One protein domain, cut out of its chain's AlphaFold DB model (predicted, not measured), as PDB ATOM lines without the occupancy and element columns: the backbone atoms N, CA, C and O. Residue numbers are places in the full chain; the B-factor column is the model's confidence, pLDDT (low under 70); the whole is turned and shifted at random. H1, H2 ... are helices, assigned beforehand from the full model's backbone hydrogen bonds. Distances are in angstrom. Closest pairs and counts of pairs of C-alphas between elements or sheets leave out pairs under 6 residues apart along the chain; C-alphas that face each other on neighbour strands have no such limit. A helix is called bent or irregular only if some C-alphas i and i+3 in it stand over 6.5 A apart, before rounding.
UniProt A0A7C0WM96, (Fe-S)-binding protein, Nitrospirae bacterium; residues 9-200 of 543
ATOM      1  N   GLU A   9       9.252 -32.942 -49.957       93.81
ATOM      2  CA  GLU A   9       7.844 -32.605 -50.162       93.81
ATOM      3  C   GLU A   9       7.484 -31.317 -49.413       93.81
ATOM      4  O   GLU A   9       6.776 -30.473 -49.964       93.81
ATOM      5  N   LEU A  10       7.993 -31.130 -48.189       93.56
ATOM      6  CA  LEU A  10       7.735 -29.927 -47.389       93.56
ATOM      7  C   LEU A  10       8.469 -28.687 -47.905       93.56
ATOM      8  O   LEU A  10       7.951 -27.583 -47.733       93.56
ATOM      9  N   LEU A  11       9.620 -28.864 -48.565       92.88
ATOM     10  CA  LEU A  11      10.380 -27.779 -49.200       92.88
ATOM     11  C   LEU A  11       9.641 -27.127 -50.379       92.88
ATOM     12  O   LEU A  11       9.963 -26.003 -50.764       92.88
ATOM     13  N   LYS A  12       8.622 -27.790 -50.940       93.62
ATOM     14  CA  LYS A  12       7.759 -27.224 -51.985       93.62
ATOM     15  C   LYS A  12       6.733 -26.288 -51.348       93.62
ATOM     16  O   LYS A  12       5.621 -26.701 -51.018       93.62
ATOM     17  N   ILE A  13       7.130 -25.034 -51.151       94.19
ATOM     18  CA  ILE A  13       6.307 -24.003 -50.513       94.19
ATOM     19  C   ILE A  13       5.771 -23.047 -51.574       94.19
ATOM     20  O   ILE A  13       6.535 -22.498 -52.368       94.19
ATOM     21  N   ASP A  14       4.456 -22.839 -51.568       92.19
ATOM     22  CA  ASP A  14       3.803 -21.844 -52.409       92.19
ATOM     23  C   ASP A  14       3.567 -20.555 -51.613       92.19
ATOM     24  O   ASP A  14       2.813 -20.542 -50.644       92.19
ATOM     25  N   TYR A  15       4.226 -19.471 -52.024       92.50
ATOM     26  CA  TYR A  15       4.047 -18.143 -51.432       92.50
ATOM     27  C   TYR A  15       3.086 -17.254 -52.233       92.50
ATOM     28  O   TYR A  15       2.928 -16.076 -51.898       92.50
ATOM     29  N   HIS A  16       2.454 -17.769 -53.295       92.00
ATOM     30  CA  HIS A  16       1.453 -16.999 -54.025       92.00
ATOM     31  C   HIS A  16       0.229 -16.757 -53.131       92.00
ATOM     32  O   HIS A  16      -0.318 -17.699 -52.551       92.00
ATOM     33  N   PRO A  17      -0.243 -15.503 -53.014       84.25
ATOM     34  CA  PRO A  17      -1.456 -15.222 -52.265       84.25
ATOM     35  C   PRO A  17      -2.665 -15.987 -52.835       84.25
ATOM     36  O   PRO A  17      -2.791 -16.102 -54.060       84.25
ATOM     37  N   PRO A  18      -3.595 -16.454 -51.980       86.50
ATOM     38  CA  PRO A  18      -4.855 -17.030 -52.428       86.50
ATOM     39  C   PRO A  18      -5.627 -16.082 -53.356       86.50
ATOM     40  O   PRO A  18      -5.539 -14.859 -53.242       86.50
ATOM     41  N   LYS A  19      -6.445 -16.652 -54.251       88.50
ATOM     42  CA  LYS A  19      -7.299 -15.872 -55.169       88.50
ATOM     43  C   LYS A  19      -8.354 -15.036 -54.437       88.50
ATOM     44  O   LYS A  19      -8.820 -14.036 -54.976       88.50
ATOM     45  N   THR A  20      -8.769 -15.469 -53.248       89.81
ATOM     46  CA  THR A  20      -9.741 -14.773 -52.402       89.81
ATOM     47  C   THR A  20      -9.038 -14.012 -51.281       89.81
ATOM     48  O   THR A  20      -7.905 -14.309 -50.906       89.81
ATOM     49  N   GLY A  21      -9.714 -13.006 -50.722       90.19
ATOM     50  CA  GLY A  21      -9.214 -12.322 -49.533       90.19
ATOM     51  C   GLY A  21      -9.121 -13.278 -48.340       90.19
ATOM     52  O   GLY A  21      -9.872 -14.249 -48.247       90.19
ATOM     53  N   TRP A  22      -8.242 -12.979 -47.382       91.75
ATOM     54  CA  TRP A  22      -8.011 -13.849 -46.219       91.75
ATOM     55  C   TRP A  22      -9.281 -14.120 -45.390       91.75
ATOM     56  O   TRP A  22      -9.395 -15.194 -44.810       91.75
ATOM     57  N   MET A  23     -10.243 -13.185 -45.360       92.88
ATOM     58  CA  MET A  23     -11.538 -13.361 -44.677       92.88
ATOM     59  C   MET A  23     -12.459 -14.365 -45.372       92.88
ATOM     60  O   MET A  23     -13.332 -14.928 -44.722       92.88
ATOM     61  N   ASP A  24     -12.284 -14.539 -46.682       90.12
ATOM     62  CA  ASP A  24     -13.122 -15.374 -47.544       90.12
ATOM     63  C   ASP A  24     -12.406 -16.686 -47.923       90.12
ATOM     64  O   ASP A  24     -12.930 -17.504 -48.673       90.12
ATOM     65  N   THR A  25     -11.181 -16.886 -47.433       87.88
ATOM     66  CA  THR A  25     -10.446 -18.147 -47.564       87.88
ATOM     67  C   THR A  25     -10.843 -19.034 -46.381       87.88
ATOM     68  O   THR A  25     -10.603 -18.616 -45.250       87.88
ATOM     69  N   PRO A  26     -11.445 -20.218 -46.564       81.94
ATOM     70  CA  PRO A  26     -11.766 -21.108 -45.447       81.94
ATOM     71  C   PRO A  26     -10.500 -21.704 -44.815       81.94
ATOM     72  O   PRO A  26      -9.398 -21.582 -45.352       81.94
ATOM     73  N   VAL A  27     -10.650 -22.325 -43.646       86.06
ATOM     74  CA  VAL A  27      -9.586 -23.131 -43.035       86.06
ATOM     75  C   VAL A  27      -9.675 -24.554 -43.548       86.06
ATOM     76  O   VAL A  27     -10.756 -25.135 -43.557       86.06
ATOM     77  N   ASP A  28      -8.531 -25.107 -43.926       85.69
ATOM     78  CA  ASP A  28      -8.389 -26.523 -44.229       85.69
ATOM     79  C   ASP A  28      -7.770 -27.234 -43.017       85.69
ATOM     80  O   ASP A  28      -6.589 -27.055 -42.712       85.69
ATOM     81  N   PHE A  29      -8.572 -28.024 -42.296       90.12
ATOM     82  CA  PHE A  29      -8.105 -28.858 -41.182       90.12
ATOM     83  C   PHE A  29      -7.368 -30.091 -41.720       90.12
ATOM     84  O   PHE A  29      -7.793 -31.238 -41.565       90.12
ATOM     85  N   LYS A  30      -6.223 -29.851 -42.358       91.06
ATOM     86  CA  LYS A  30      -5.383 -30.895 -42.941       91.06
ATOM     87  C   LYS A  30      -4.756 -31.765 -41.838       91.06
ATOM     88  O   LYS A  30      -4.090 -31.223 -40.946       91.06
ATOM     89  N   PRO A  31      -4.884 -33.104 -41.881       92.56
ATOM     90  CA  PRO A  31      -4.197 -33.986 -40.938       92.56
ATOM     91  C   PRO A  31      -2.687 -33.707 -40.898       92.56
ATOM     92  O   PRO A  31      -2.073 -33.491 -41.938       92.56
ATOM     93  N   GLY A  32      -2.079 -33.706 -39.708       93.75
ATOM     94  CA  GLY A  32      -0.671 -33.327 -39.546       93.75
ATOM     95  C   GLY A  32      -0.450 -31.851 -39.204       93.75
ATOM     96  O   GLY A  32       0.684 -31.473 -38.911       93.75
ATOM     97  N   THR A  33      -1.492 -31.010 -39.218       94.62
ATOM     98  CA  THR A  33      -1.354 -29.548 -39.038       94.62
ATOM     99  C   THR A  33      -2.044 -28.967 -37.802       94.62
ATOM    100  O   THR A  33      -1.983 -27.758 -37.576       94.62
ATOM    101  N   PHE A  34      -2.679 -29.810 -36.986       94.56
ATOM    102  CA  PHE A  34      -3.398 -29.406 -35.777       94.56
ATOM    103  C   PHE A  34      -3.347 -30.498 -34.702       94.56
ATOM    104  O   PHE A  34      -3.162 -31.672 -35.018       94.56
ATOM    105  N   CYS A  35      -3.496 -30.098 -33.437       94.69
ATOM    106  CA  CYS A  35      -3.526 -31.010 -32.290       94.69
ATOM    107  C   CYS A  35      -4.925 -31.593 -32.050       94.69
ATOM    108  O   CYS A  35      -5.920 -31.061 -32.538       94.69
ATOM    109  N   HIS A  36      -5.040 -32.653 -31.256       94.50
ATOM    110  CA  HIS A  36      -6.353 -33.129 -30.821       94.50
ATOM    111  C   HIS A  36      -6.978 -32.203 -29.766       94.50
ATOM    112  O   HIS A  36      -6.283 -31.614 -28.931       94.50
ATOM    113  N   GLY A  37      -8.305 -32.075 -29.821       94.69
ATOM    114  CA  GLY A  37      -9.101 -31.344 -28.839       94.69
ATOM    115  C   GLY A  37      -9.041 -32.007 -27.464       94.69
ATOM    116  O   GLY A  37      -8.878 -33.223 -27.356       94.69
ATOM    117  N   THR A  38      -9.131 -31.200 -26.412       95.44
ATOM    118  CA  THR A  38      -9.049 -31.678 -25.027       95.44
ATOM    119  C   THR A  38     -10.162 -32.659 -24.668       95.44
ATOM    120  O   THR A  38     -11.338 -32.373 -24.885       95.44
ATOM    121  N   ARG A  39      -9.797 -33.752 -23.987       95.75
ATOM    122  CA  ARG A  39     -10.757 -34.662 -23.340       95.75
ATOM    123  C   ARG A  39     -11.410 -34.029 -22.094       95.75
ATOM    124  O   ARG A  39     -10.682 -33.486 -21.257       95.75
ATOM    125  N   PRO A  40     -12.737 -34.173 -21.888       96.75
ATOM    126  CA  PRO A  40     -13.479 -33.491 -20.818       96.75
ATOM    127  C   PRO A  40     -12.940 -33.774 -19.416       96.75
ATOM    128  O   PRO A  40     -12.795 -32.844 -18.626       96.75
ATOM    129  N   LYS A  41     -12.516 -35.017 -19.152       96.44
ATOM    130  CA  LYS A  41     -11.939 -35.429 -17.862       96.44
ATOM    131  C   LYS A  41     -10.822 -34.502 -17.363       96.44
ATOM    132  O   LYS A  41     -10.708 -34.275 -16.167       96.44
ATOM    133  N   TYR A  42      -9.988 -33.964 -18.259       96.38
ATOM    134  CA  TYR A  42      -8.876 -33.102 -17.851       96.38
ATOM    135  C   TYR A  42      -9.333 -31.693 -17.501       96.38
ATOM    136  O   TYR A  42      -8.711 -31.062 -16.658       96.38
ATOM    137  N   LEU A  43     -10.400 -31.201 -18.139       96.44
ATOM    138  CA  LEU A  43     -11.000 -29.912 -17.801       96.44
ATOM    139  C   LEU A  43     -11.693 -30.003 -16.438       96.44
ATOM    140  O   LEU A  43     -11.476 -29.145 -15.588       96.44
ATOM    141  N   GLU A  44     -12.456 -31.077 -16.218       96.19
ATOM    142  CA  GLU A  44     -13.141 -31.365 -14.951       96.19
ATOM    143  C   GLU A  44     -12.156 -31.468 -13.779       96.19
ATOM    144  O   GLU A  44     -12.396 -30.894 -12.723       96.19
ATOM    145  N   GLU A  45     -11.008 -32.127 -13.974       94.00
ATOM    146  CA  GLU A  45      -9.972 -32.288 -12.941       94.00
ATOM    147  C   GLU A  45      -9.372 -30.967 -12.423       94.00
ATOM    148  O   GLU A  45      -8.763 -30.960 -11.350       94.00
ATOM    149  N   VAL A  46      -9.490 -29.870 -13.177       94.38
ATOM    150  CA  VAL A  46      -8.915 -28.562 -12.817       94.38
ATOM    151  C   VAL A  46      -9.949 -27.436 -12.760       94.38
ATOM    152  O   VAL A  46      -9.570 -26.259 -12.714       94.38
ATOM    153  N   ASP A  47     -11.233 -27.793 -12.739       93.69
ATOM    154  CA  ASP A  47     -12.377 -26.875 -12.702       93.69
ATOM    155  C   ASP A  47     -12.413 -25.895 -13.891       93.69
ATOM    156  O   ASP A  47     -12.786 -24.728 -13.757       93.69
ATOM    157  N   PHE A  48     -11.984 -26.345 -15.073       93.62
ATOM    158  CA  PHE A  48     -12.099 -25.560 -16.301       93.62
ATOM    159  C   PHE A  48     -13.534 -25.597 -16.857       93.62
ATOM    160  O   PHE A  48     -14.221 -26.616 -16.751       93.62
ATOM    161  N   PRO A  49     -14.006 -24.505 -17.483       94.38
ATOM    162  CA  PRO A  49     -15.388 -24.395 -17.935       94.38
ATOM    163  C   PRO A  49     -15.687 -25.256 -19.172       94.38
ATOM    164  O   PRO A  49     -14.805 -25.563 -19.975       94.38
ATOM    165  N   ASN A  50     -16.976 -25.563 -19.366       95.81
ATOM    166  CA  ASN A  50     -17.532 -26.137 -20.599       95.81
ATOM    167  C   ASN A  50     -16.875 -27.456 -21.063       95.81
ATOM    168  O   ASN A  50     -16.716 -27.689 -22.268       95.81
ATOM    169  N   ALA A  51     -16.521 -28.326 -20.111       96.62
ATOM    170  CA  ALA A  51     -16.050 -29.677 -20.390       96.62
ATOM    171  C   ALA A  51     -17.102 -30.477 -21.175       96.62
ATOM    172  O   ALA A  51     -18.259 -30.572 -20.768       96.62
ATOM    173  N   ARG A  52     -16.702 -31.031 -22.325       95.81
ATOM    174  CA  ARG A  52     -17.543 -31.901 -23.159       95.81
ATOM    175  C   ARG A  52     -16.702 -32.726 -24.127       95.81
ATOM    176  O   ARG A  52     -15.549 -32.398 -24.389       95.81
ATOM    177  N   GLU A  53     -17.320 -33.746 -24.708       95.31
ATOM    178  CA  GLU A  53     -16.752 -34.510 -25.820       95.31
ATOM    179  C   GLU A  53     -16.895 -33.751 -27.148       95.31
ATOM    180  O   GLU A  53     -18.005 -33.378 -27.547       95.31
ATOM    181  N   TRP A  54     -15.776 -33.552 -27.844       95.44
ATOM    182  CA  TRP A  54     -15.691 -32.951 -29.179       95.44
ATOM    183  C   TRP A  54     -14.361 -33.344 -29.840       95.44
ATOM    184  O   TRP A  54     -13.397 -33.666 -29.140       95.44
ATOM    185  N   ALA A  55     -14.270 -33.280 -31.171       93.94
ATOM    186  CA  ALA A  55     -12.997 -33.409 -31.875       93.94
ATOM    187  C   ALA A  55     -12.725 -32.214 -32.795       93.94
ATOM    188  O   ALA A  55     -13.620 -31.675 -33.443       93.94
ATOM    189  N   SER A  56     -11.450 -31.830 -32.908       92.50
ATOM    190  CA  SER A  56     -11.022 -30.687 -33.727       92.50
ATOM    191  C   SER A  56     -11.389 -30.815 -35.206       92.50
ATOM    192  O   SER A  56     -11.556 -29.801 -35.875       92.50
ATOM    193  N   ALA A  57     -11.530 -32.045 -35.707       91.06
ATOM    194  CA  ALA A  57     -11.911 -32.327 -37.088       91.06
ATOM    195  C   ALA A  57     -13.436 -32.359 -37.318       91.06
ATOM    196  O   ALA A  57     -13.861 -32.427 -38.469       91.06
ATOM    197  N   ASP A  58     -14.255 -32.309 -36.261       93.62
ATOM    198  CA  ASP A  58     -15.709 -32.410 -36.392       93.62
ATOM    199  C   ASP A  58     -16.321 -31.124 -36.969       93.62
ATOM    200  O   ASP A  58     -15.894 -29.997 -36.674       93.62
ATOM    201  N   GLU A  59     -17.391 -31.281 -37.751       91.06
ATOM    202  CA  GLU A  59     -18.192 -30.165 -38.268       91.06
ATOM    203  C   GLU A  59     -18.970 -29.438 -37.167       91.06
ATOM    204  O   GLU A  59     -19.093 -28.215 -37.217       91.06
ATOM    205  N   ASP A  60     -19.409 -30.141 -36.125       94.12
ATOM    206  CA  ASP A  60     -20.049 -29.542 -34.956       94.12
ATOM    207  C   ASP A  60     -19.228 -29.828 -33.697       94.12
ATOM    208  O   ASP A  60     -19.006 -30.974 -33.316       94.12
ATOM    209  N   TRP A  61     -18.777 -28.760 -33.037       95.88
ATOM    210  CA  TRP A  61     -18.020 -28.846 -31.786       95.88
ATOM    211  C   TRP A  61     -18.928 -28.845 -30.555       95.88
ATOM    212  O   TRP A  61     -18.411 -28.773 -29.438       95.88
ATOM    213  N   LYS A  62     -20.256 -28.896 -30.736       95.69
ATOM    214  CA  LYS A  62     -21.270 -28.957 -29.673       95.69
ATOM    215  C   LYS A  62     -21.122 -27.815 -28.670       95.69
ATOM    216  O   LYS A  62     -21.115 -28.029 -27.460       95.69
ATOM    217  N   LEU A  63     -20.887 -26.607 -29.182       97.12
ATOM    218  CA  LEU A  63     -20.708 -25.412 -28.359       97.12
ATOM    219  C   LEU A  63     -21.988 -25.122 -27.549       97.12
ATOM    220  O   LEU A  63     -23.080 -25.391 -28.050       97.12
ATOM    221  N   PRO A  64     -21.883 -24.563 -26.326       96.44
ATOM    222  CA  PRO A  64     -23.061 -24.169 -25.552       96.44
ATOM    223  C   PRO A  64     -23.905 -23.146 -26.326       96.44
ATOM    224  O   PRO A  64     -23.362 -22.360 -27.099       96.44
ATOM    225  N   GLU A  65     -25.223 -23.112 -26.117       96.62
ATOM    226  CA  GLU A  65     -26.134 -22.255 -26.902       96.62
ATOM    227  C   GLU A  65     -25.731 -20.767 -26.878       96.62
ATOM    228  O   GLU A  65     -25.788 -20.085 -27.899       96.62
ATOM    229  N   ASN A  66     -25.234 -20.284 -25.735       97.56
ATOM    230  CA  ASN A  66     -24.762 -18.914 -25.526       97.56
ATOM    231  C   ASN A  66     -23.251 -18.721 -25.788       97.56
ATOM    232  O   ASN A  66     -22.653 -17.770 -25.283       97.56
ATOM    233  N   TRP A  67     -22.594 -19.597 -26.561       98.38
ATOM    234  CA  TRP A  67     -21.136 -19.545 -26.763       98.38
ATOM    235  C   TRP A  67     -20.628 -18.200 -27.301       98.38
ATOM    236  O   TRP A  67     -19.531 -17.771 -26.938       98.38
ATOM    237  N   LYS A  68     -21.413 -17.523 -28.155       98.38
ATOM    238  CA  LYS A  68     -21.054 -16.201 -28.693       98.38
ATOM    239  C   LYS A  68     -20.939 -15.175 -27.572       98.38
ATOM    240  O   LYS A  68     -19.970 -14.419 -27.550       98.38
ATOM    241  N   ASP A  69     -21.893 -15.181 -26.645       98.44
ATOM    242  CA  ASP A  69     -21.920 -14.253 -25.516       98.44
ATOM    243  C   ASP A  69     -20.738 -14.522 -24.583       98.44
ATOM    244  O   ASP A  69     -20.005 -13.590 -24.269       98.44
ATOM    245  N   ILE A  70     -20.442 -15.795 -24.280       98.50
ATOM    246  CA  ILE A  70     -19.264 -16.192 -23.481       98.50
ATOM    247  C   ILE A  70     -17.969 -15.602 -24.066       98.50
ATOM    248  O   ILE A  70     -17.147 -15.036 -23.341       98.50
ATOM    249  N   VAL A  71     -17.775 -15.705 -25.385       98.56
ATOM    250  CA  VAL A  71     -16.567 -15.185 -26.049       98.56
ATOM    251  C   VAL A  71     -16.545 -13.657 -26.066       98.56
ATOM    252  O   VAL A  71     -15.496 -13.061 -25.814       98.56
ATOM    253  N   LEU A  72     -17.668 -13.001 -26.367       98.62
ATOM    254  CA  LEU A  72     -17.732 -11.540 -26.461       98.62
ATOM    255  C   LEU A  72     -17.599 -10.870 -25.088       98.62
ATOM    256  O   LEU A  72     -16.850  -9.900 -24.960       98.62
ATOM    257  N   GLU A  73     -18.253 -11.399 -24.058       98.56
ATOM    258  CA  GLU A  73     -18.103 -10.939 -22.675       98.56
ATOM    259  C   GLU A  73     -16.675 -11.176 -22.177       98.56
ATOM    260  O   GLU A  73     -16.037 -10.252 -21.666       98.56
ATOM    261  N   GLY A  74     -16.116 -12.364 -22.438       97.81
ATOM    262  CA  GLY A  74     -14.722 -12.662 -22.126       97.81
ATOM    263  C   GLY A  74     -13.747 -11.706 -22.824       97.81
ATOM    264  O   GLY A  74     -12.759 -11.260 -22.228       97.81
ATOM    265  N   MET A  75     -14.009 -11.339 -24.080       98.31
ATOM    266  CA  MET A  75     -13.180 -10.376 -24.806       98.31
ATOM    267  C   MET A  75     -13.310  -8.976 -24.201       98.31
ATOM    268  O   MET A  75     -12.306  -8.281 -24.043       98.31
ATOM    269  N   GLN A  76     -14.524  -8.575 -23.815       98.38
ATOM    270  CA  GLN A  76     -14.778  -7.300 -23.149       98.38
ATOM    271  C   GLN A  76     -14.028  -7.190 -21.818       98.38
ATOM    272  O   GLN A  76     -13.449  -6.143 -21.523       98.38
ATOM    273  N   GLU A  77     -14.027  -8.255 -21.017       97.12
ATOM    274  CA  GLU A  77     -13.293  -8.324 -19.755       97.12
ATOM    275  C   GLU A  77     -11.790  -8.127 -19.981       97.12
ATOM    276  O   GLU A  77     -11.183  -7.246 -19.367       97.12
ATOM    277  N   ARG A  78     -11.205  -8.862 -20.932       96.06
ATOM    278  CA  ARG A  78      -9.774  -8.776 -21.262       96.06
ATOM    279  C   ARG A  78      -9.383  -7.397 -21.787       96.06
ATOM    280  O   ARG A  78      -8.344  -6.878 -21.396       96.06
ATOM    281  N   LEU A  79     -10.229  -6.760 -22.598       96.94
ATOM    282  CA  LEU A  79     -10.009  -5.382 -23.061       96.94
ATOM    283  C   LEU A  79     -10.003  -4.360 -21.915       96.94
ATOM    284  O   LEU A  79      -9.293  -3.361 -22.004       96.94
ATOM    285  N   LYS A  80     -10.783  -4.589 -20.849       95.62
ATOM    286  CA  LYS A  80     -10.797  -3.728 -19.653       95.62
ATOM    287  C   LYS A  80      -9.572  -3.954 -18.763       95.62
ATOM    288  O   LYS A  80      -9.052  -2.991 -18.213       95.62
ATOM    289  N   HIS A  81      -9.137  -5.206 -18.616       92.38
ATOM    290  CA  HIS A  81      -8.066  -5.585 -17.687       92.38
ATOM    291  C   HIS A  81      -6.666  -5.398 -18.285       92.38
ATOM    292  O   HIS A  81      -5.756  -4.936 -17.599       92.38
ATOM    293  N   TYR A  82      -6.489  -5.708 -19.572       93.62
ATOM    294  CA  TYR A  82      -5.191  -5.691 -20.242       93.62
ATOM    295  C   TYR A  82      -5.093  -4.509 -21.203       93.62
ATOM    296  O   TYR A  82      -5.535  -4.557 -22.355       93.62
ATOM    297  N   ARG A  83      -4.457  -3.430 -20.737       94.88
ATOM    298  CA  ARG A  83      -4.241  -2.230 -21.557       94.88
ATOM    299  C   ARG A  83      -3.440  -2.532 -22.827       94.88
ATOM    300  O   ARG A  83      -3.745  -1.979 -23.881       94.88
ATOM    301  N   SER A  84      -2.449  -3.413 -22.725       94.75
ATOM    302  CA  SER A  84      -1.660  -3.940 -23.846       94.75
ATOM    303  C   SER A  84      -2.549  -4.554 -24.925       94.75
ATOM    304  O   SER A  84      -2.433  -4.182 -26.090       94.75
ATOM    305  N   PHE A  85      -3.497  -5.414 -24.543       96.56
ATOM    306  CA  PHE A  85      -4.405  -6.063 -25.483       96.56
ATOM    307  C   PHE A  85      -5.248  -5.050 -26.267       96.56
ATOM    308  O   PHE A  85      -5.310  -5.134 -27.495       96.56
ATOM    309  N   GLN A  86      -5.822  -4.048 -25.590       96.44
ATOM    310  CA  GLN A  86      -6.549  -2.968 -26.268       96.44
ATOM    311  C   GLN A  86      -5.644  -2.219 -27.260       96.44
ATOM    312  O   GLN A  86      -5.992  -2.080 -28.432       96.44
ATOM    313  N   LEU A  87      -4.454  -1.793 -26.823       96.88
ATOM    314  CA  LEU A  87      -3.509  -1.078 -27.683       96.88
ATOM    315  C   LEU A  87      -3.119  -1.908 -28.914       96.88
ATOM    316  O   LEU A  87      -3.133  -1.397 -30.030       96.88
ATOM    317  N   PHE A  88      -2.835  -3.198 -28.745       97.06
ATOM    318  CA  PHE A  88      -2.477  -4.098 -29.844       97.06
ATOM    319  C   PHE A  88      -3.609  -4.301 -30.860       97.06
ATOM    320  O   PHE A  88      -3.346  -4.549 -32.048       97.06
ATOM    321  N   MET A  89      -4.867  -4.197 -30.423       96.69
ATOM    322  CA  MET A  89      -6.017  -4.199 -31.323       96.69
ATOM    323  C   MET A  89      -6.140  -2.881 -32.099       96.69
ATOM    324  O   MET A  89      -6.453  -2.931 -33.290       96.69
ATOM    325  N   ASP A  90      -5.810  -1.746 -31.484       95.00
ATOM    326  CA  ASP A  90      -6.051  -0.410 -32.046       95.00
ATOM    327  C   ASP A  90      -4.927   0.119 -32.951       95.00
ATOM    328  O   ASP A  90      -5.200   0.725 -33.986       95.00
ATOM    329  N   ILE A  91      -3.656  -0.103 -32.597       95.88
ATOM    330  CA  ILE A  91      -2.533   0.649 -33.196       95.88
ATOM    331  C   ILE A  91      -1.923   0.003 -34.448       95.88
ATOM    332  O   ILE A  91      -1.029   0.574 -35.071       95.88
ATOM    333  N   CYS A  92      -2.353  -1.204 -34.823       95.12
ATOM    334  CA  CYS A  92      -1.776  -1.905 -35.969       95.12
ATOM    335  C   CYS A  92      -2.129  -1.212 -37.291       95.12
ATOM    336  O   CYS A  92      -3.271  -1.269 -37.743       95.12
ATOM    337  N   VAL A  93      -1.118  -0.673 -37.975       94.06
ATOM    338  CA  VAL A  93      -1.267  -0.052 -39.307       94.06
ATOM    339  C   VAL A  93      -1.081  -1.028 -40.473       94.06
ATOM    340  O   VAL A  93      -1.079  -0.619 -41.629       94.06
ATOM    341  N   ARG A  94      -0.900  -2.326 -40.188       93.19
ATOM    342  CA  ARG A  94      -0.685  -3.391 -41.187       93.19
ATOM    343  C   ARG A  94       0.484  -3.125 -42.156       93.19
ATOM    344  O   ARG A  94       0.407  -3.483 -43.325       93.19
ATOM    345  N   CYS A  95       1.594  -2.564 -41.670       94.69
ATOM    346  CA  CYS A  95       2.776  -2.281 -42.502       94.69
ATOM    347  C   CYS A  95       3.501  -3.529 -43.040       94.69
ATOM    348  O   CYS A  95       4.335  -3.411 -43.927       94.69
ATOM    349  N   GLY A  96       3.235  -4.717 -42.482       92.25
ATOM    350  CA  GLY A  96       3.824  -5.977 -42.945       92.25
ATOM    351  C   GLY A  96       5.236  -6.285 -42.429       92.25
ATOM    352  O   GLY A  96       5.731  -7.370 -42.704       92.25
ATOM    353  N   ALA A  97       5.858  -5.425 -41.614       94.75
ATOM    354  CA  ALA A  97       7.228  -5.628 -41.105       94.75
ATOM    355  C   ALA A  97       7.438  -6.949 -40.330       94.75
ATOM    356  O   ALA A  97       8.546  -7.472 -40.256       94.75
ATOM    357  N   CYS A  98       6.368  -7.495 -39.745       94.62
ATOM    358  CA  CYS A  98       6.397  -8.765 -39.029       94.62
ATOM    359  C   CYS A  98       6.073  -9.991 -39.906       94.62
ATOM    360  O   CYS A  98       6.198 -11.111 -39.411       94.62
ATOM    361  N   ALA A  99       5.629  -9.810 -41.156       91.75
ATOM    362  CA  ALA A  99       5.025 -10.861 -41.980       91.75
ATOM    363  C   ALA A  99       5.962 -12.059 -42.193       91.75
ATOM    364  O   ALA A  99       5.624 -13.181 -41.820       91.75
ATOM    365  N   ASP A 100       7.172 -11.794 -42.681       91.94
ATOM    366  CA  ASP A 100       8.230 -12.773 -42.954       91.94
ATOM    367  C   ASP A 100       8.988 -13.224 -41.692       91.94
ATOM    368  O   ASP A 100       9.988 -13.933 -41.772       91.94
ATOM    369  N   LYS A 101       8.549 -12.807 -40.497       95.00
ATOM    370  CA  LYS A 101       9.242 -13.134 -39.243       95.00
ATOM    371  C   LYS A 101       8.692 -14.378 -38.559       95.00
ATOM    372  O   LYS A 101       9.378 -14.931 -37.692       95.00
ATOM    373  N   CYS A 102       7.484 -14.820 -38.918       96.81
ATOM    374  CA  CYS A 102       6.903 -16.054 -38.399       96.81
ATOM    375  C   CYS A 102       7.464 -17.265 -39.139       96.81
ATOM    376  O   CYS A 102       7.261 -17.421 -40.338       96.81
ATOM    377  N   HIS A 103       8.107 -18.157 -38.393       95.75
ATOM    378  CA  HIS A 103       8.689 -19.383 -38.930       95.75
ATOM    379  C   HIS A 103       7.647 -20.338 -39.528       95.75
ATOM    380  O   HIS A 103       7.926 -20.949 -40.551       95.75
ATOM    381  N   PHE A 104       6.414 -20.371 -39.009       96.56
ATOM    382  CA  PHE A 104       5.330 -21.121 -39.649       96.56
ATOM    383  C   PHE A 104       4.922 -20.541 -40.997       96.56
ATOM    384  O   PHE A 104       4.659 -21.309 -41.910       96.56
ATOM    385  N   PHE A 105       4.896 -19.213 -41.160       96.62
ATOM    386  CA  PHE A 105       4.656 -18.624 -42.480       96.62
ATOM    387  C   PHE A 105       5.811 -18.947 -43.433       96.62
ATOM    388  O   PHE A 105       5.559 -19.421 -44.535       96.62
ATOM    389  N   ILE A 106       7.063 -18.793 -42.984       96.12
ATOM    390  CA  ILE A 106       8.236 -19.175 -43.783       96.12
ATOM    391  C   ILE A 106       8.125 -20.642 -44.217       96.12
ATOM    392  O   ILE A 106       8.313 -20.927 -45.387       96.12
ATOM    393  N   GLY A 107       7.777 -21.563 -43.317       95.50
ATOM    394  CA  GLY A 107       7.738 -22.994 -43.618       95.50
ATOM    395  C   GLY A 107       6.483 -23.510 -44.325       95.50
ATOM    396  O   GLY A 107       6.482 -24.650 -44.789       95.50
ATOM    397  N   SER A 108       5.401 -22.730 -44.390       94.19
ATOM    398  CA  SER A 108       4.125 -23.171 -44.986       94.19
ATOM    399  C   SER A 108       3.652 -22.333 -46.166       94.19
ATOM    400  O   SER A 108       2.867 -22.834 -46.960       94.19
ATOM    401  N   GLY A 109       4.087 -21.076 -46.276       94.12
ATOM    402  CA  GLY A 109       3.525 -20.114 -47.224       94.12
ATOM    403  C   GLY A 109       2.136 -19.594 -46.840       94.12
ATOM    404  O   GLY A 109       1.635 -18.688 -47.496       94.12
ATOM    405  N   ASP A 110       1.528 -20.090 -45.754       94.12
ATOM    406  CA  ASP A 110       0.168 -19.726 -45.353       94.12
ATOM    407  C   ASP A 110       0.087 -18.273 -44.840       94.12
ATOM    408  O   ASP A 110       0.589 -17.968 -43.745       94.12
ATOM    409  N   PRO A 111      -0.595 -17.360 -45.555       93.94
ATOM    410  CA  PRO A 111      -0.679 -15.957 -45.166       93.94
ATOM    411  C   PRO A 111      -1.316 -15.723 -43.794       93.94
ATOM    412  O   PRO A 111      -0.995 -14.730 -43.142       93.94
ATOM    413  N   LYS A 112      -2.188 -16.615 -43.308       94.94
ATOM    414  CA  LYS A 112      -2.809 -16.474 -41.979       94.94
ATOM    415  C   LYS A 112      -1.848 -16.809 -40.841       94.94
ATOM    416  O   LYS A 112      -2.081 -16.399 -39.703       94.94
ATOM    417  N   ASN A 113      -0.713 -17.436 -41.152       95.56
ATOM    418  CA  ASN A 113       0.401 -17.578 -40.226       95.56
ATOM    419  C   ASN A 113       1.307 -16.335 -40.155       95.56
ATOM    420  O   ASN A 113       2.081 -16.208 -39.195       95.56
ATOM    421  N   MET A 114       1.190 -15.375 -41.084       96.06
ATOM    422  CA  MET A 114       1.839 -14.070 -40.926       96.06
ATOM    423  C   MET A 114       1.305 -13.396 -39.650       96.06
ATOM    424  O   MET A 114       0.088 -13.327 -39.472       96.06
ATOM    425  N   PRO A 115       2.149 -12.832 -38.768       96.75
ATOM    426  CA  PRO A 115       1.689 -12.249 -37.504       96.75
ATOM    427  C   PRO A 115       0.655 -11.137 -37.692       96.75
ATOM    428  O   PRO A 115      -0.302 -11.056 -36.928       96.75
ATOM    429  N   VAL A 116       0.803 -10.320 -38.741       95.62
ATOM    430  CA  VAL A 116      -0.164  -9.265 -39.069       95.62
ATOM    431  C   VAL A 116      -1.558  -9.835 -39.345       95.62
ATOM    432  O   VAL A 116      -2.524  -9.317 -38.790       95.62
ATOM    433  N   ILE A 117      -1.674 -10.911 -40.130       95.62
ATOM    434  CA  ILE A 117      -2.963 -11.535 -40.460       95.62
ATOM    435  C   ILE A 117      -3.474 -12.381 -39.294       95.62
ATOM    436  O   ILE A 117      -4.657 -12.307 -38.975       95.62
ATOM    437  N   ARG A 118      -2.596 -13.101 -38.585       97.19
ATOM    438  CA  ARG A 118      -2.973 -13.848 -37.377       97.19
ATOM    439  C   ARG A 118      -3.625 -12.931 -36.333       97.19
ATOM    440  O   ARG A 118      -4.635 -13.298 -35.742       97.19
ATOM    441  N   ALA A 119      -3.108 -11.711 -36.153       97.19
ATOM    442  CA  ALA A 119      -3.750 -10.694 -35.317       97.19
ATOM    443  C   ALA A 119      -5.118 -10.252 -35.871       97.19
ATOM    444  O   ALA A 119      -6.056 -10.014 -35.111       97.19
ATOM    445  N   GLU A 120      -5.239 -10.117 -37.196       96.69
ATOM    446  CA  GLU A 120      -6.483  -9.712 -37.863       96.69
ATOM    447  C   GLU A 120      -7.619 -10.719 -37.705       96.69
ATOM    448  O   GLU A 120      -8.785 -10.305 -37.695       96.69
ATOM    449  N   LEU A 121      -7.307 -12.004 -37.495       97.25
ATOM    450  CA  LEU A 121      -8.320 -13.017 -37.199       97.25
ATOM    451  C   LEU A 121      -9.212 -12.564 -36.041       97.25
ATOM    452  O   LEU A 121     -10.437 -12.593 -36.175       97.25
ATOM    453  N   MET A 122      -8.598 -12.061 -34.966       97.56
ATOM    454  CA  MET A 122      -9.291 -11.533 -33.793       97.56
ATOM    455  C   MET A 122      -9.679 -10.064 -33.941       97.56
ATOM    456  O   MET A 122     -10.802  -9.687 -33.603       97.56
ATOM    457  N   ARG A 123      -8.798  -9.229 -34.507       97.44
ATOM    458  CA  ARG A 123      -9.052  -7.788 -34.667       97.44
ATOM    459  C   ARG A 123     -10.279  -7.502 -35.542       97.44
ATOM    460  O   ARG A 123     -10.968  -6.508 -35.345       97.44
ATOM    461  N   SER A 124     -10.592  -8.371 -36.498       97.69
ATOM    462  CA  SER A 124     -11.796  -8.239 -37.329       97.69
ATOM    463  C   SER A 124     -13.102  -8.429 -36.546       97.69
ATOM    464  O   SER A 124     -14.059  -7.688 -36.773       97.69
ATOM    465  N   VAL A 125     -13.137  -9.341 -35.572       98.38
ATOM    466  CA  VAL A 125     -14.265  -9.481 -34.634       98.38
ATOM    467  C   VAL A 125     -14.246  -8.336 -33.624       98.38
ATOM    468  O   VAL A 125     -15.277  -7.704 -33.405       98.38
ATOM    469  N   TYR A 126     -13.071  -7.971 -33.096       98.25
ATOM    470  CA  TYR A 126     -12.914  -6.800 -32.228       98.25
ATOM    471  C   TYR A 126     -13.581  -5.556 -32.835       98.25
ATOM    472  O   TYR A 126     -14.436  -4.922 -32.215       98.25
ATOM    473  N   ARG A 127     -13.263  -5.248 -34.099       97.81
ATOM    474  CA  ARG A 127     -13.850  -4.106 -34.807       97.81
ATOM    475  C   ARG A 127     -15.370  -4.198 -34.879       97.81
ATOM    476  O   ARG A 127     -16.034  -3.193 -34.622       97.81
ATOM    477  N   LYS A 128     -15.918  -5.376 -35.198       97.88
ATOM    478  CA  LYS A 128     -17.366  -5.588 -35.353       97.88
ATOM    479  C   LYS A 128     -18.140  -5.280 -34.073       97.88
ATOM    480  O   LYS A 128     -19.209  -4.683 -34.162       97.88
ATOM    481  N   TYR A 129     -17.616  -5.663 -32.910       97.94
ATOM    482  CA  TYR A 129     -18.372  -5.609 -31.652       97.94
ATOM    483  C   TYR A 129     -17.953  -4.473 -30.709       97.94
ATOM    484  O   TYR A 129     -18.784  -3.995 -29.932       97.94
ATOM    485  N   PHE A 130     -16.725  -3.960 -30.819       97.44
ATOM    486  CA  PHE A 130     -16.156  -3.025 -29.839       97.44
ATOM    487  C   PHE A 130     -15.773  -1.655 -30.407       97.44
ATOM    488  O   PHE A 130     -15.493  -0.748 -29.629       97.44
ATOM    489  N   THR A 131     -15.827  -1.451 -31.729       96.38
ATOM    490  CA  THR A 131     -15.498  -0.148 -32.340       96.38
ATOM    491  C   THR A 131     -16.704   0.475 -33.050       96.38
ATOM    492  O   THR A 131     -17.439  -0.242 -33.734       96.38
ATOM    493  N   PRO A 132     -16.915   1.804 -32.963       94.19
ATOM    494  CA  PRO A 132     -17.981   2.473 -33.716       94.19
ATOM    495  C   PRO A 132     -17.843   2.288 -35.234       94.19
ATOM    496  O   PRO A 132     -18.814   1.958 -35.914       94.19
ATOM    497  N   GLY A 133     -16.621   2.430 -35.763       92.31
ATOM    498  CA  GLY A 133     -16.347   2.309 -37.197       92.31
ATOM    499  C   GLY A 133     -16.620   0.910 -37.749       92.31
ATOM    500  O   GLY A 133     -17.249   0.776 -38.795       92.31
ATOM    501  N   GLY A 134     -16.219  -0.143 -37.029       94.81
ATOM    502  CA  GLY A 134     -16.482  -1.521 -37.445       94.81
ATOM    503  C   GLY A 134     -17.959  -1.920 -37.358       94.81
ATOM    504  O   GLY A 134     -18.423  -2.695 -38.195       94.81
ATOM    505  N   LYS A 135     -18.719  -1.351 -36.410       94.50
ATOM    506  CA  LYS A 135     -20.180  -1.532 -36.331       94.50
ATOM    507  C   LYS A 135     -20.899  -0.938 -37.541       94.50
ATOM    508  O   LYS A 135     -21.793  -1.590 -38.074       94.50
ATOM    509  N   LEU A 136     -20.491   0.257 -37.975       95.00
ATOM    510  CA  LEU A 136     -21.141   0.999 -39.059       95.00
ATOM    511  C   LEU A 136     -20.716   0.526 -40.458       95.00
ATOM    512  O   LEU A 136     -21.562   0.326 -41.323       95.00
ATOM    513  N   LEU A 137     -19.413   0.354 -40.690       94.75
ATOM    514  CA  LEU A 137     -18.854   0.091 -42.025       94.75
ATOM    515  C   LEU A 137     -18.665  -1.405 -42.325       94.75
ATOM    516  O   LEU A 137     -18.352  -1.774 -43.458       94.75
ATOM    517  N   GLY A 138     -18.827  -2.279 -41.325       93.88
ATOM    518  CA  GLY A 138     -18.748  -3.731 -41.491       93.88
ATOM    519  C   GLY A 138     -17.465  -4.184 -42.199       93.88
ATOM    520  O   GLY A 138     -16.355  -3.804 -41.814       93.88
ATOM    521  N   LYS A 139     -17.616  -4.975 -43.270       92.75
ATOM    522  CA  LYS A 139     -16.496  -5.557 -44.032       92.75
ATOM    523  C   LYS A 139     -15.548  -4.499 -44.616       92.75
ATOM    524  O   LYS A 139     -14.352  -4.758 -44.698       92.75
ATOM    525  N   ILE A 140     -16.034  -3.291 -44.933       91.88
ATOM    526  CA  ILE A 140     -15.202  -2.185 -45.450       91.88
ATOM    527  C   ILE A 140     -14.178  -1.732 -44.399       91.88
ATOM    528  O   ILE A 140     -13.014  -1.515 -44.723       91.88
ATOM    529  N   ALA A 141     -14.567  -1.679 -43.122       91.81
ATOM    530  CA  ALA A 141     -13.644  -1.417 -42.009       91.81
ATOM    531  C   ALA A 141     -12.834  -2.660 -41.588       91.81
ATOM    532  O   ALA A 141     -12.171  -2.661 -40.550       91.81
ATOM    533  N   GLY A 142     -12.895  -3.747 -42.361       93.62
ATOM    534  CA  GLY A 142     -12.269  -5.015 -42.019       93.62
ATOM    535  C   GLY A 142     -12.896  -5.681 -40.791       93.62
ATOM    536  O   GLY A 142     -12.175  -6.334 -40.033       93.62
ATOM    537  N   ALA A 143     -14.195  -5.475 -40.559       97.06
ATOM    538  CA  ALA A 143     -14.946  -6.117 -39.490       97.06
ATOM    539  C   ALA A 143     -15.717  -7.342 -40.005       97.06
ATOM    540  O   ALA A 143     -16.252  -7.316 -41.115       97.06
ATOM    541  N   ARG A 144     -15.815  -8.397 -39.189       96.31
ATOM    542  CA  ARG A 144     -16.612  -9.599 -39.494       96.31
ATOM    543  C   ARG A 144     -17.346 -10.119 -38.265       96.31
ATOM    544  O   ARG A 144     -16.940  -9.839 -37.139       96.31
ATOM    545  N   GLU A 145     -18.434 -10.844 -38.494       97.12
ATOM    546  CA  GLU A 145     -19.211 -11.478 -37.427       97.12
ATOM    547  C   GLU A 145     -18.440 -12.646 -36.793       97.12
ATOM    548  O   GLU A 145     -17.644 -13.308 -37.461       97.12
ATOM    549  N   LEU A 146     -18.681 -12.900 -35.507       97.88
ATOM    550  CA  LEU A 146     -18.207 -14.103 -34.837       97.88
ATOM    551  C   LEU A 146     -19.161 -15.265 -35.162       97.88
ATOM    552  O   LEU A 146     -20.201 -15.425 -34.523       97.88
ATOM    553  N   THR A 147     -18.821 -16.051 -36.181       96.88
ATOM    554  CA  THR A 147     -19.507 -17.307 -36.533       96.88
ATOM    555  C   THR A 147     -18.731 -18.516 -36.008       96.88
ATOM    556  O   THR A 147     -17.591 -18.374 -35.553       96.88
ATOM    557  N   ALA A 148     -19.329 -19.711 -36.055       95.50
ATOM    558  CA  ALA A 148     -18.652 -20.935 -35.628       95.50
ATOM    559  C   ALA A 148     -17.397 -21.206 -36.478       95.50
ATOM    560  O   ALA A 148     -16.357 -21.578 -35.947       95.50
ATOM    561  N   GLU A 149     -17.444 -20.928 -37.780       94.94
ATOM    562  CA  GLU A 149     -16.321 -21.074 -38.712       94.94
ATOM    563  C   GLU A 149     -15.185 -20.100 -38.377       94.94
ATOM    564  O   GLU A 149     -14.018 -20.486 -38.373       94.94
ATOM    565  N   VAL A 150     -15.520 -18.849 -38.029       96.81
ATOM    566  CA  VAL A 150     -14.538 -17.855 -37.561       96.81
ATOM    567  C   VAL A 150     -13.908 -18.286 -36.234       96.81
ATOM    568  O   VAL A 150     -12.702 -18.132 -36.049       96.81
ATOM    569  N   PHE A 151     -14.694 -18.860 -35.321       97.56
ATOM    570  CA  PHE A 151     -14.177 -19.401 -34.064       97.56
ATOM    571  C   PHE A 151     -13.233 -20.594 -34.289       97.56
ATOM    572  O   PHE A 151     -12.142 -20.637 -33.718       97.56
ATOM    573  N   LYS A 152     -13.591 -21.530 -35.174       96.31
ATOM    574  CA  LYS A 152     -12.714 -22.650 -35.556       96.31
ATOM    575  C   LYS A 152     -11.434 -22.175 -36.234       96.31
ATOM    576  O   LYS A 152     -10.367 -22.738 -36.001       96.31
ATOM    577  N   GLU A 153     -11.516 -21.111 -37.025       96.88
ATOM    578  CA  GLU A 153     -10.338 -20.478 -37.604       96.88
ATOM    579  C   GLU A 153      -9.406 -19.900 -36.535       96.88
ATOM    580  O   GLU A 153      -8.190 -20.087 -36.620       96.88
ATOM    581  N   TRP A 154      -9.949 -19.230 -35.514       97.75
ATOM    582  CA  TRP A 154      -9.144 -18.771 -34.380       97.75
ATOM    583  C   TRP A 154      -8.435 -19.931 -33.709       97.75
ATOM    584  O   TRP A 154      -7.228 -19.859 -33.492       97.75
ATOM    585  N   TRP A 155      -9.180 -20.997 -33.417       97.62
ATOM    586  CA  TRP A 155      -8.633 -22.195 -32.804       97.62
ATOM    587  C   TRP A 155      -7.458 -22.739 -33.615       97.62
ATOM    588  O   TRP A 155      -6.361 -22.877 -33.075       97.62
ATOM    589  N   TYR A 156      -7.651 -22.935 -34.921       97.06
ATOM    590  CA  TYR A 156      -6.629 -23.485 -35.805       97.06
ATOM    591  C   TYR A 156      -5.351 -22.636 -35.788       97.06
ATOM    592  O   TYR A 156      -4.287 -23.129 -35.428       97.06
ATOM    593  N   TYR A 157      -5.434 -21.332 -36.067       97.38
ATOM    594  CA  TYR A 157      -4.230 -20.499 -36.190       97.38
ATOM    595  C   TYR A 157      -3.604 -20.074 -34.858       97.38
ATOM    596  O   TYR A 157      -2.390 -19.838 -34.797       97.38
ATOM    597  N   PHE A 158      -4.381 -19.965 -33.776       97.75
ATOM    598  CA  PHE A 158      -3.813 -19.708 -32.452       97.75
ATOM    599  C   PHE A 158      -3.152 -20.956 -31.873       97.75
ATOM    600  O   PHE A 158      -2.096 -20.817 -31.254       97.75
ATOM    601  N   TYR A 159      -3.645 -22.161 -32.171       96.81
ATOM    602  CA  TYR A 159      -2.935 -23.421 -31.910       96.81
ATOM    603  C   TYR A 159      -1.934 -23.820 -33.006       96.81
ATOM    604  O   TYR A 159      -1.429 -24.934 -33.008       96.81
ATOM    605  N   GLN A 160      -1.546 -22.885 -33.876       96.25
ATOM    606  CA  GLN A 160      -0.317 -22.989 -34.671       96.25
ATOM    607  C   GLN A 160       0.791 -22.066 -34.172       96.25
ATOM    608  O   GLN A 160       1.942 -22.223 -34.546       96.25
ATOM    609  N   CYS A 161       0.493 -21.086 -33.321       96.81
ATOM    610  CA  CYS A 161       1.494 -20.151 -32.819       96.81
ATOM    611  C   CYS A 161       2.236 -20.731 -31.603       96.81
ATOM    612  O   CYS A 161       1.616 -21.060 -30.603       96.81
ATOM    613  N   THR A 162       3.569 -20.785 -31.626       95.88
ATOM    614  CA  THR A 162       4.375 -21.242 -30.470       95.88
ATOM    615  C   THR A 162       4.592 -20.166 -29.403       95.88
ATOM    616  O   THR A 162       5.427 -20.339 -28.520       95.88
ATOM    617  N   GLU A 163       3.934 -19.005 -29.528       96.12
ATOM    618  CA  GLU A 163       4.102 -17.846 -28.632       96.12
ATOM    619  C   GLU A 163       5.566 -17.397 -28.478       96.12
ATOM    620  O   GLU A 163       5.954 -16.767 -27.496       96.12
ATOM    621  N   CYS A 164       6.400 -17.686 -29.483       95.44
ATOM    622  CA  CYS A 164       7.844 -17.493 -29.394       95.44
ATOM    623  C   CYS A 164       8.283 -16.027 -29.358       95.44
ATOM    624  O   CYS A 164       9.477 -15.792 -29.224       95.44
ATOM    625  N   ARG A 165       7.371 -15.060 -29.544       95.44
ATOM    626  CA  ARG A 165       7.616 -13.603 -29.564       95.44
ATOM    627  C   ARG A 165       8.596 -13.090 -30.624       95.44
ATOM    628  O   ARG A 165       8.923 -11.913 -30.623       95.44
ATOM    629  N   ARG A 166       9.045 -13.903 -31.590       95.25
ATOM    630  CA  ARG A 166       9.986 -13.417 -32.624       95.25
ATOM    631  C   ARG A 166       9.440 -12.199 -33.368       95.25
ATOM    632  O   ARG A 166      10.149 -11.232 -33.578       95.25
ATOM    633  N   CYS A 167       8.160 -12.221 -33.716       95.31
ATOM    634  CA  CYS A 167       7.502 -11.120 -34.412       95.31
ATOM    635  C   CYS A 167       7.354  -9.832 -33.585       95.31
ATOM    636  O   CYS A 167       7.271  -8.768 -34.195       95.31
ATOM    637  N   SER A 168       7.363  -9.896 -32.246       94.12
ATOM    638  CA  SER A 168       7.290  -8.695 -31.403       94.12
ATOM    639  C   SER A 168       8.585  -7.883 -31.471       94.12
ATOM    640  O   SER A 168       8.538  -6.664 -31.388       94.12
ATOM    641  N   VAL A 169       9.727  -8.549 -31.686       94.06
ATOM    642  CA  VAL A 169      11.043  -7.903 -31.846       94.06
ATOM    643  C   VAL A 169      11.096  -7.027 -33.103       94.06
ATOM    644  O   VAL A 169      11.741  -5.988 -33.104       94.06
ATOM    645  N   PHE A 170      10.393  -7.421 -34.168       94.62
ATOM    646  CA  PHE A 170      10.426  -6.724 -35.461       94.62
ATOM    647  C   PHE A 170       9.247  -5.768 -35.683       94.62
ATOM    648  O   PHE A 170       9.183  -5.102 -36.715       94.62
ATOM    649  N   CYS A 171       8.277  -5.719 -34.769       96.00
ATOM    650  CA  CYS A 171       7.127  -4.841 -34.923       96.00
ATOM    651  C   CYS A 171       7.498  -3.404 -34.518       96.00
ATOM    652  O   CYS A 171       7.740  -3.170 -33.334       96.00
ATOM    653  N   PRO A 172       7.455  -2.411 -35.430       95.56
ATOM    654  CA  PRO A 172       7.830  -1.035 -35.091       95.56
ATOM    655  C   PRO A 172       6.856  -0.362 -34.108       95.56
ATOM    656  O   PRO A 172       7.195   0.643 -33.499       95.56
ATOM    657  N   TYR A 173       5.657  -0.926 -33.932       94.94
ATOM    658  CA  TYR A 173       4.652  -0.470 -32.963       94.94
ATOM    659  C   TYR A 173       4.720  -1.225 -31.624       94.94
ATOM    660  O   TYR A 173       3.887  -0.990 -30.754       94.94
ATOM    661  N   GLY A 174       5.648  -2.177 -31.466       93.75
ATOM    662  CA  GLY A 174       5.770  -2.983 -30.247       93.75
ATOM    663  C   GLY A 174       4.619  -3.970 -30.012       93.75
ATOM    664  O   GLY A 174       4.446  -4.448 -28.895       93.75
ATOM    665  N   ILE A 175       3.819  -4.281 -31.040       96.50
ATOM    666  CA  ILE A 175       2.707  -5.238 -30.919       96.50
ATOM    667  C   ILE A 175       3.258  -6.642 -30.675       96.50
ATOM    668  O   ILE A 175       3.977  -7.183 -31.522       96.50
ATOM    669  N   ASP A 176       2.850  -7.257 -29.566       95.88
ATOM    670  CA  ASP A 176       3.183  -8.643 -29.264       95.88
ATOM    671  C   ASP A 176       2.070  -9.603 -29.703       95.88
ATOM    672  O   ASP A 176       1.042  -9.771 -29.047       95.88
ATOM    673  N   GLN A 177       2.302 -10.291 -30.822       95.62
ATOM    674  CA  GLN A 177       1.396 -11.332 -31.303       95.62
ATOM    675  C   GLN A 177       1.293 -12.522 -30.342       95.62
ATOM    676  O   GLN A 177       0.266 -13.197 -30.360       95.62
ATOM    677  N   ALA A 178       2.321 -12.815 -29.538       95.75
ATOM    678  CA  ALA A 178       2.234 -13.898 -28.564       95.75
ATOM    679  C   ALA A 178       1.149 -13.588 -27.530       95.75
ATOM    680  O   ALA A 178       0.304 -14.436 -27.286       95.75
ATOM    681  N   GLU A 179       1.094 -12.357 -27.021       95.44
ATOM    682  CA  GLU A 179       0.052 -11.935 -26.084       95.44
ATOM    683  C   GLU A 179      -1.346 -11.955 -26.723       95.44
ATOM    684  O   GLU A 179      -2.288 -12.456 -26.116       95.44
ATOM    685  N   ILE A 180      -1.485 -11.519 -27.982       97.56
ATOM    686  CA  ILE A 180      -2.757 -11.656 -28.721       97.56
ATOM    687  C   ILE A 180      -3.164 -13.134 -28.828       97.56
ATOM    688  O   ILE A 180      -4.328 -13.473 -28.628       97.56
ATOM    689  N   THR A 181      -2.216 -14.023 -29.138       97.62
ATOM    690  CA  THR A 181      -2.460 -15.470 -29.184       97.62
ATOM    691  C   THR A 181      -2.869 -16.012 -27.816       97.62
ATOM    692  O   THR A 181      -3.818 -16.788 -27.764       97.62
ATOM    693  N   MET A 182      -2.224 -15.584 -26.729       96.38
ATOM    694  CA  MET A 182      -2.579 -15.991 -25.367       96.38
ATOM    695  C   MET A 182      -4.014 -15.572 -25.024       96.38
ATOM    696  O   MET A 182      -4.796 -16.408 -24.584       96.38
ATOM    697  N   MET A 183      -4.408 -14.329 -25.336       97.06
ATOM    698  CA  MET A 183      -5.796 -13.869 -25.163       97.06
ATOM    699  C   MET A 183      -6.775 -14.704 -25.993       97.06
ATOM    700  O   MET A 183      -7.840 -15.077 -25.510       97.06
ATOM    701  N   GLY A 184      -6.405 -15.037 -27.232       97.56
ATOM    702  CA  GLY A 184      -7.221 -15.871 -28.114       97.56
ATOM    703  C   GLY A 184      -7.417 -17.277 -27.564       97.56
ATOM    704  O   GLY A 184      -8.547 -17.752 -27.497       97.56
ATOM    705  N   ARG A 185      -6.333 -17.919 -27.119       97.81
ATOM    706  CA  ARG A 185      -6.370 -19.241 -26.482       97.81
ATOM    707  C   ARG A 185      -7.180 -19.219 -25.195       97.81
ATOM    708  O   ARG A 185      -7.958 -20.135 -24.969       97.81
ATOM    709  N   GLU A 186      -7.074 -18.167 -24.392       96.38
ATOM    710  CA  GLU A 186      -7.864 -18.047 -23.170       96.38
ATOM    711  C   GLU A 186      -9.370 -17.942 -23.469       96.38
ATOM    712  O   GLU A 186     -10.162 -18.651 -22.855       96.38
ATOM    713  N   LEU A 187      -9.765 -17.144 -24.472       97.94
ATOM    714  CA  LEU A 187     -11.156 -17.064 -24.945       97.94
ATOM    715  C   LEU A 187     -11.669 -18.403 -25.488       97.94
ATOM    716  O   LEU A 187     -12.812 -18.778 -25.248       97.94
ATOM    717  N   ILE A 188     -10.820 -19.134 -26.206       97.94
ATOM    718  CA  ILE A 188     -11.124 -20.477 -26.701       97.94
ATOM    719  C   ILE A 188     -11.298 -21.467 -25.535       97.94
ATOM    720  O   ILE A 188     -12.219 -22.288 -25.546       97.94
ATOM    721  N   ASN A 189     -10.452 -21.369 -24.506       97.12
ATOM    722  CA  ASN A 189     -10.508 -22.212 -23.314       97.12
ATOM    723  C   ASN A 189     -11.744 -21.939 -22.445       97.12
ATOM    724  O   ASN A 189     -12.202 -22.863 -21.778       97.12
ATOM    725  N   LEU A 190     -12.344 -20.739 -22.496       97.31
ATOM    726  CA  LEU A 190     -13.646 -20.485 -21.855       97.31
ATOM    727  C   LEU A 190     -14.731 -21.430 -22.372       97.31
ATOM    728  O   LEU A 190     -15.636 -21.793 -21.631       97.31
ATOM    729  N   LEU A 191     -14.628 -21.850 -23.632       97.88
ATOM    730  CA  LEU A 191     -15.527 -22.811 -24.258       97.88
ATOM    731  C   LEU A 191     -14.982 -24.241 -24.185       97.88
ATOM    732  O   LEU A 191     -15.383 -25.060 -25.002       97.88
ATOM    733  N   GLY A 192     -14.032 -24.564 -23.303       96.56
ATOM    734  CA  GLY A 192     -13.468 -25.916 -23.176       96.56
ATOM    735  C   GLY A 192     -12.738 -26.428 -24.429       96.56
ATOM    736  O   GLY A 192     -12.452 -27.617 -24.540       96.56
ATOM    737  N   CYS A 193     -12.433 -25.552 -25.392       97.25
ATOM    738  CA  CYS A 193     -11.867 -25.932 -26.688       97.25
ATOM    739  C   CYS A 193     -10.328 -25.910 -26.677       97.25
ATOM    740  O   CYS A 193      -9.706 -25.420 -27.613       97.25
ATOM    741  N   GLY A 194      -9.696 -26.405 -25.614       95.94
ATOM    742  CA  GLY A 194      -8.234 -26.499 -25.534       95.94
ATOM    743  C   GLY A 194      -7.649 -27.616 -26.407       95.94
ATOM    744  O   GLY A 194      -8.377 -28.319 -27.113       95.94
ATOM    745  N   THR A 195      -6.334 -27.823 -26.324       95.88
ATOM    746  CA  THR A 195      -5.684 -29.023 -26.873       95.88
ATOM    747  C   THR A 195      -5.369 -30.029 -25.771       95.88
ATOM    748  O   THR A 195      -4.935 -29.664 -24.672       95.88
ATOM    749  N   ASP A 196      -5.531 -31.315 -26.081       94.19
ATOM    750  CA  ASP A 196      -5.287 -32.401 -25.126       94.19
ATOM    751  C   ASP A 196      -3.828 -32.414 -24.643       94.19
ATOM    752  O   ASP A 196      -3.561 -32.589 -23.454       94.19
ATOM    753  N   TRP A 197      -2.897 -32.104 -25.555       93.06
ATOM    754  CA  TRP A 197      -1.464 -31.993 -25.276       93.06
ATOM    755  C   TRP A 197      -1.107 -30.906 -24.254       93.06
ATOM    756  O   TRP A 197      -0.044 -30.964 -23.647       93.06
ATOM    757  N   ILE A 198      -1.968 -29.907 -24.045       95.06
ATOM    758  CA  ILE A 198      -1.770 -28.904 -22.992       95.06
ATOM    759  C   ILE A 198      -2.527 -29.313 -21.729       95.06
ATOM    760  O   ILE A 198      -1.964 -29.300 -20.634       95.06
ATOM    761  N   MET A 199      -3.800 -29.683 -21.869       95.75
ATOM    762  CA  MET A 199      -4.683 -29.879 -20.720       95.75
ATOM    763  C   MET A 199      -4.363 -31.134 -19.904       95.75
ATOM    764  O   MET A 199      -4.500 -31.095 -18.682       95.75
ATOM    765  N   GLY A 200      -3.876 -32.209 -20.533       95.56
ATOM    766  CA  GLY A 200      -3.387 -33.390 -19.815       95.56
ATOM    767  C   GLY A 200      -2.228 -33.048 -18.864       95.56
ATOM    768  O   GLY A 200      -2.364 -33.240 -17.653       95.56
TER     769      GLY A 200
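AT A GLANCE: This is residues 9 to 200 of the 543 residues of the protein "(Fe-S)-binding protein" of Nitrospirae bacterium (UniProt A0A7C0WM96). Four helices, H2, H3, H5 and H7, pack at crossed angles round H9, which runs through the core; H6 extends this cluster beyond H5, while H1 and H10 lie away from the core. Long unnamed stretches, residues 9 to 39 and 45 to 66, run round the outside. The printed part has 192 residues with ten named helices, H1 to H10 in order, and no named strand; the class is all helix, though under half of the residues, 95, are in named elements. It is compact, with a radius of gyration of the C-alphas of 16.4 A and spans of 46 by 43 by 30 A.

HOW THE PARTS SIT: After residues 9 to 39, H1, residues 40 to 44, only just touches H10, residues 196 to 200, with 3 pairs of C-alphas within 8 A; the closest are Tyr 42 and Gly 200, 5.8 A. H2, residues 67 to 81, touches the hub H9, residues 177 to 190, opposite ways at a steep tilt of 44 degrees, with C-alphas 71 and 187 closest at 5.8 A. H3, residues 83 to 90, touches residues 179 to 183 of H9, about perpendicular at 77 degrees, with C-alphas 85 and 180 closest at 6.7 A. H4, residues 103 to 108, touches no helix. Residues 115 to 122 of H5, residues 115 to 130, touch H9 the same way at a steep tilt of 53 degrees, C-alphas 115 and 177 being closest at 6.3 A. H6, residues 132 to 141, touches residues 127 to 129 of H5, with C-alphas 127 and 134 closest at 4.5 A. H7, residues 148 to 158, touches H9 opposite ways at a steep tilt of 47 degrees, with C-alphas 158 and 181 closest at 5.5 A. H8, residues 166 to 170, and H9 touch only at the corner, and only just, with 3 pairs of C-alphas within 8 A; the closest are 168 and 177, 6.5 A. Every O i to N i+4 pair is within hydrogen-bond range in H1, H2, H3, H4, H7, H9 and H10, against 10 of 12 in H5, 3 of 6 in H6 and 0 of 1 in H8, where 2 of 2 O i to N i+3 pairs are.

IN THESE COORDINATES: H1 begins at C-alpha 40, (-13.479, -33.491, -20.818). From first to last C-alpha H2 measures 21.2 A, H5 21.5 A, H7 15.2 A and H9 20.0 A. H5 has a kink of 39 degrees near residue 122. H6 is irregular, with C-alphas 136 and 139 9.4 A apart. H10 ends at C-alpha 200, (-3.387, -33.390, -19.815).

THE WHOLE: The two C-alphas farthest apart, Glu 9 and Pro 132, are 46.6 A apart. The printed part has no cut. The links H1 to H2 and H3 to H4 are long. Mean pLDDT of the printed part is 95.1, and no printed residue is under 70.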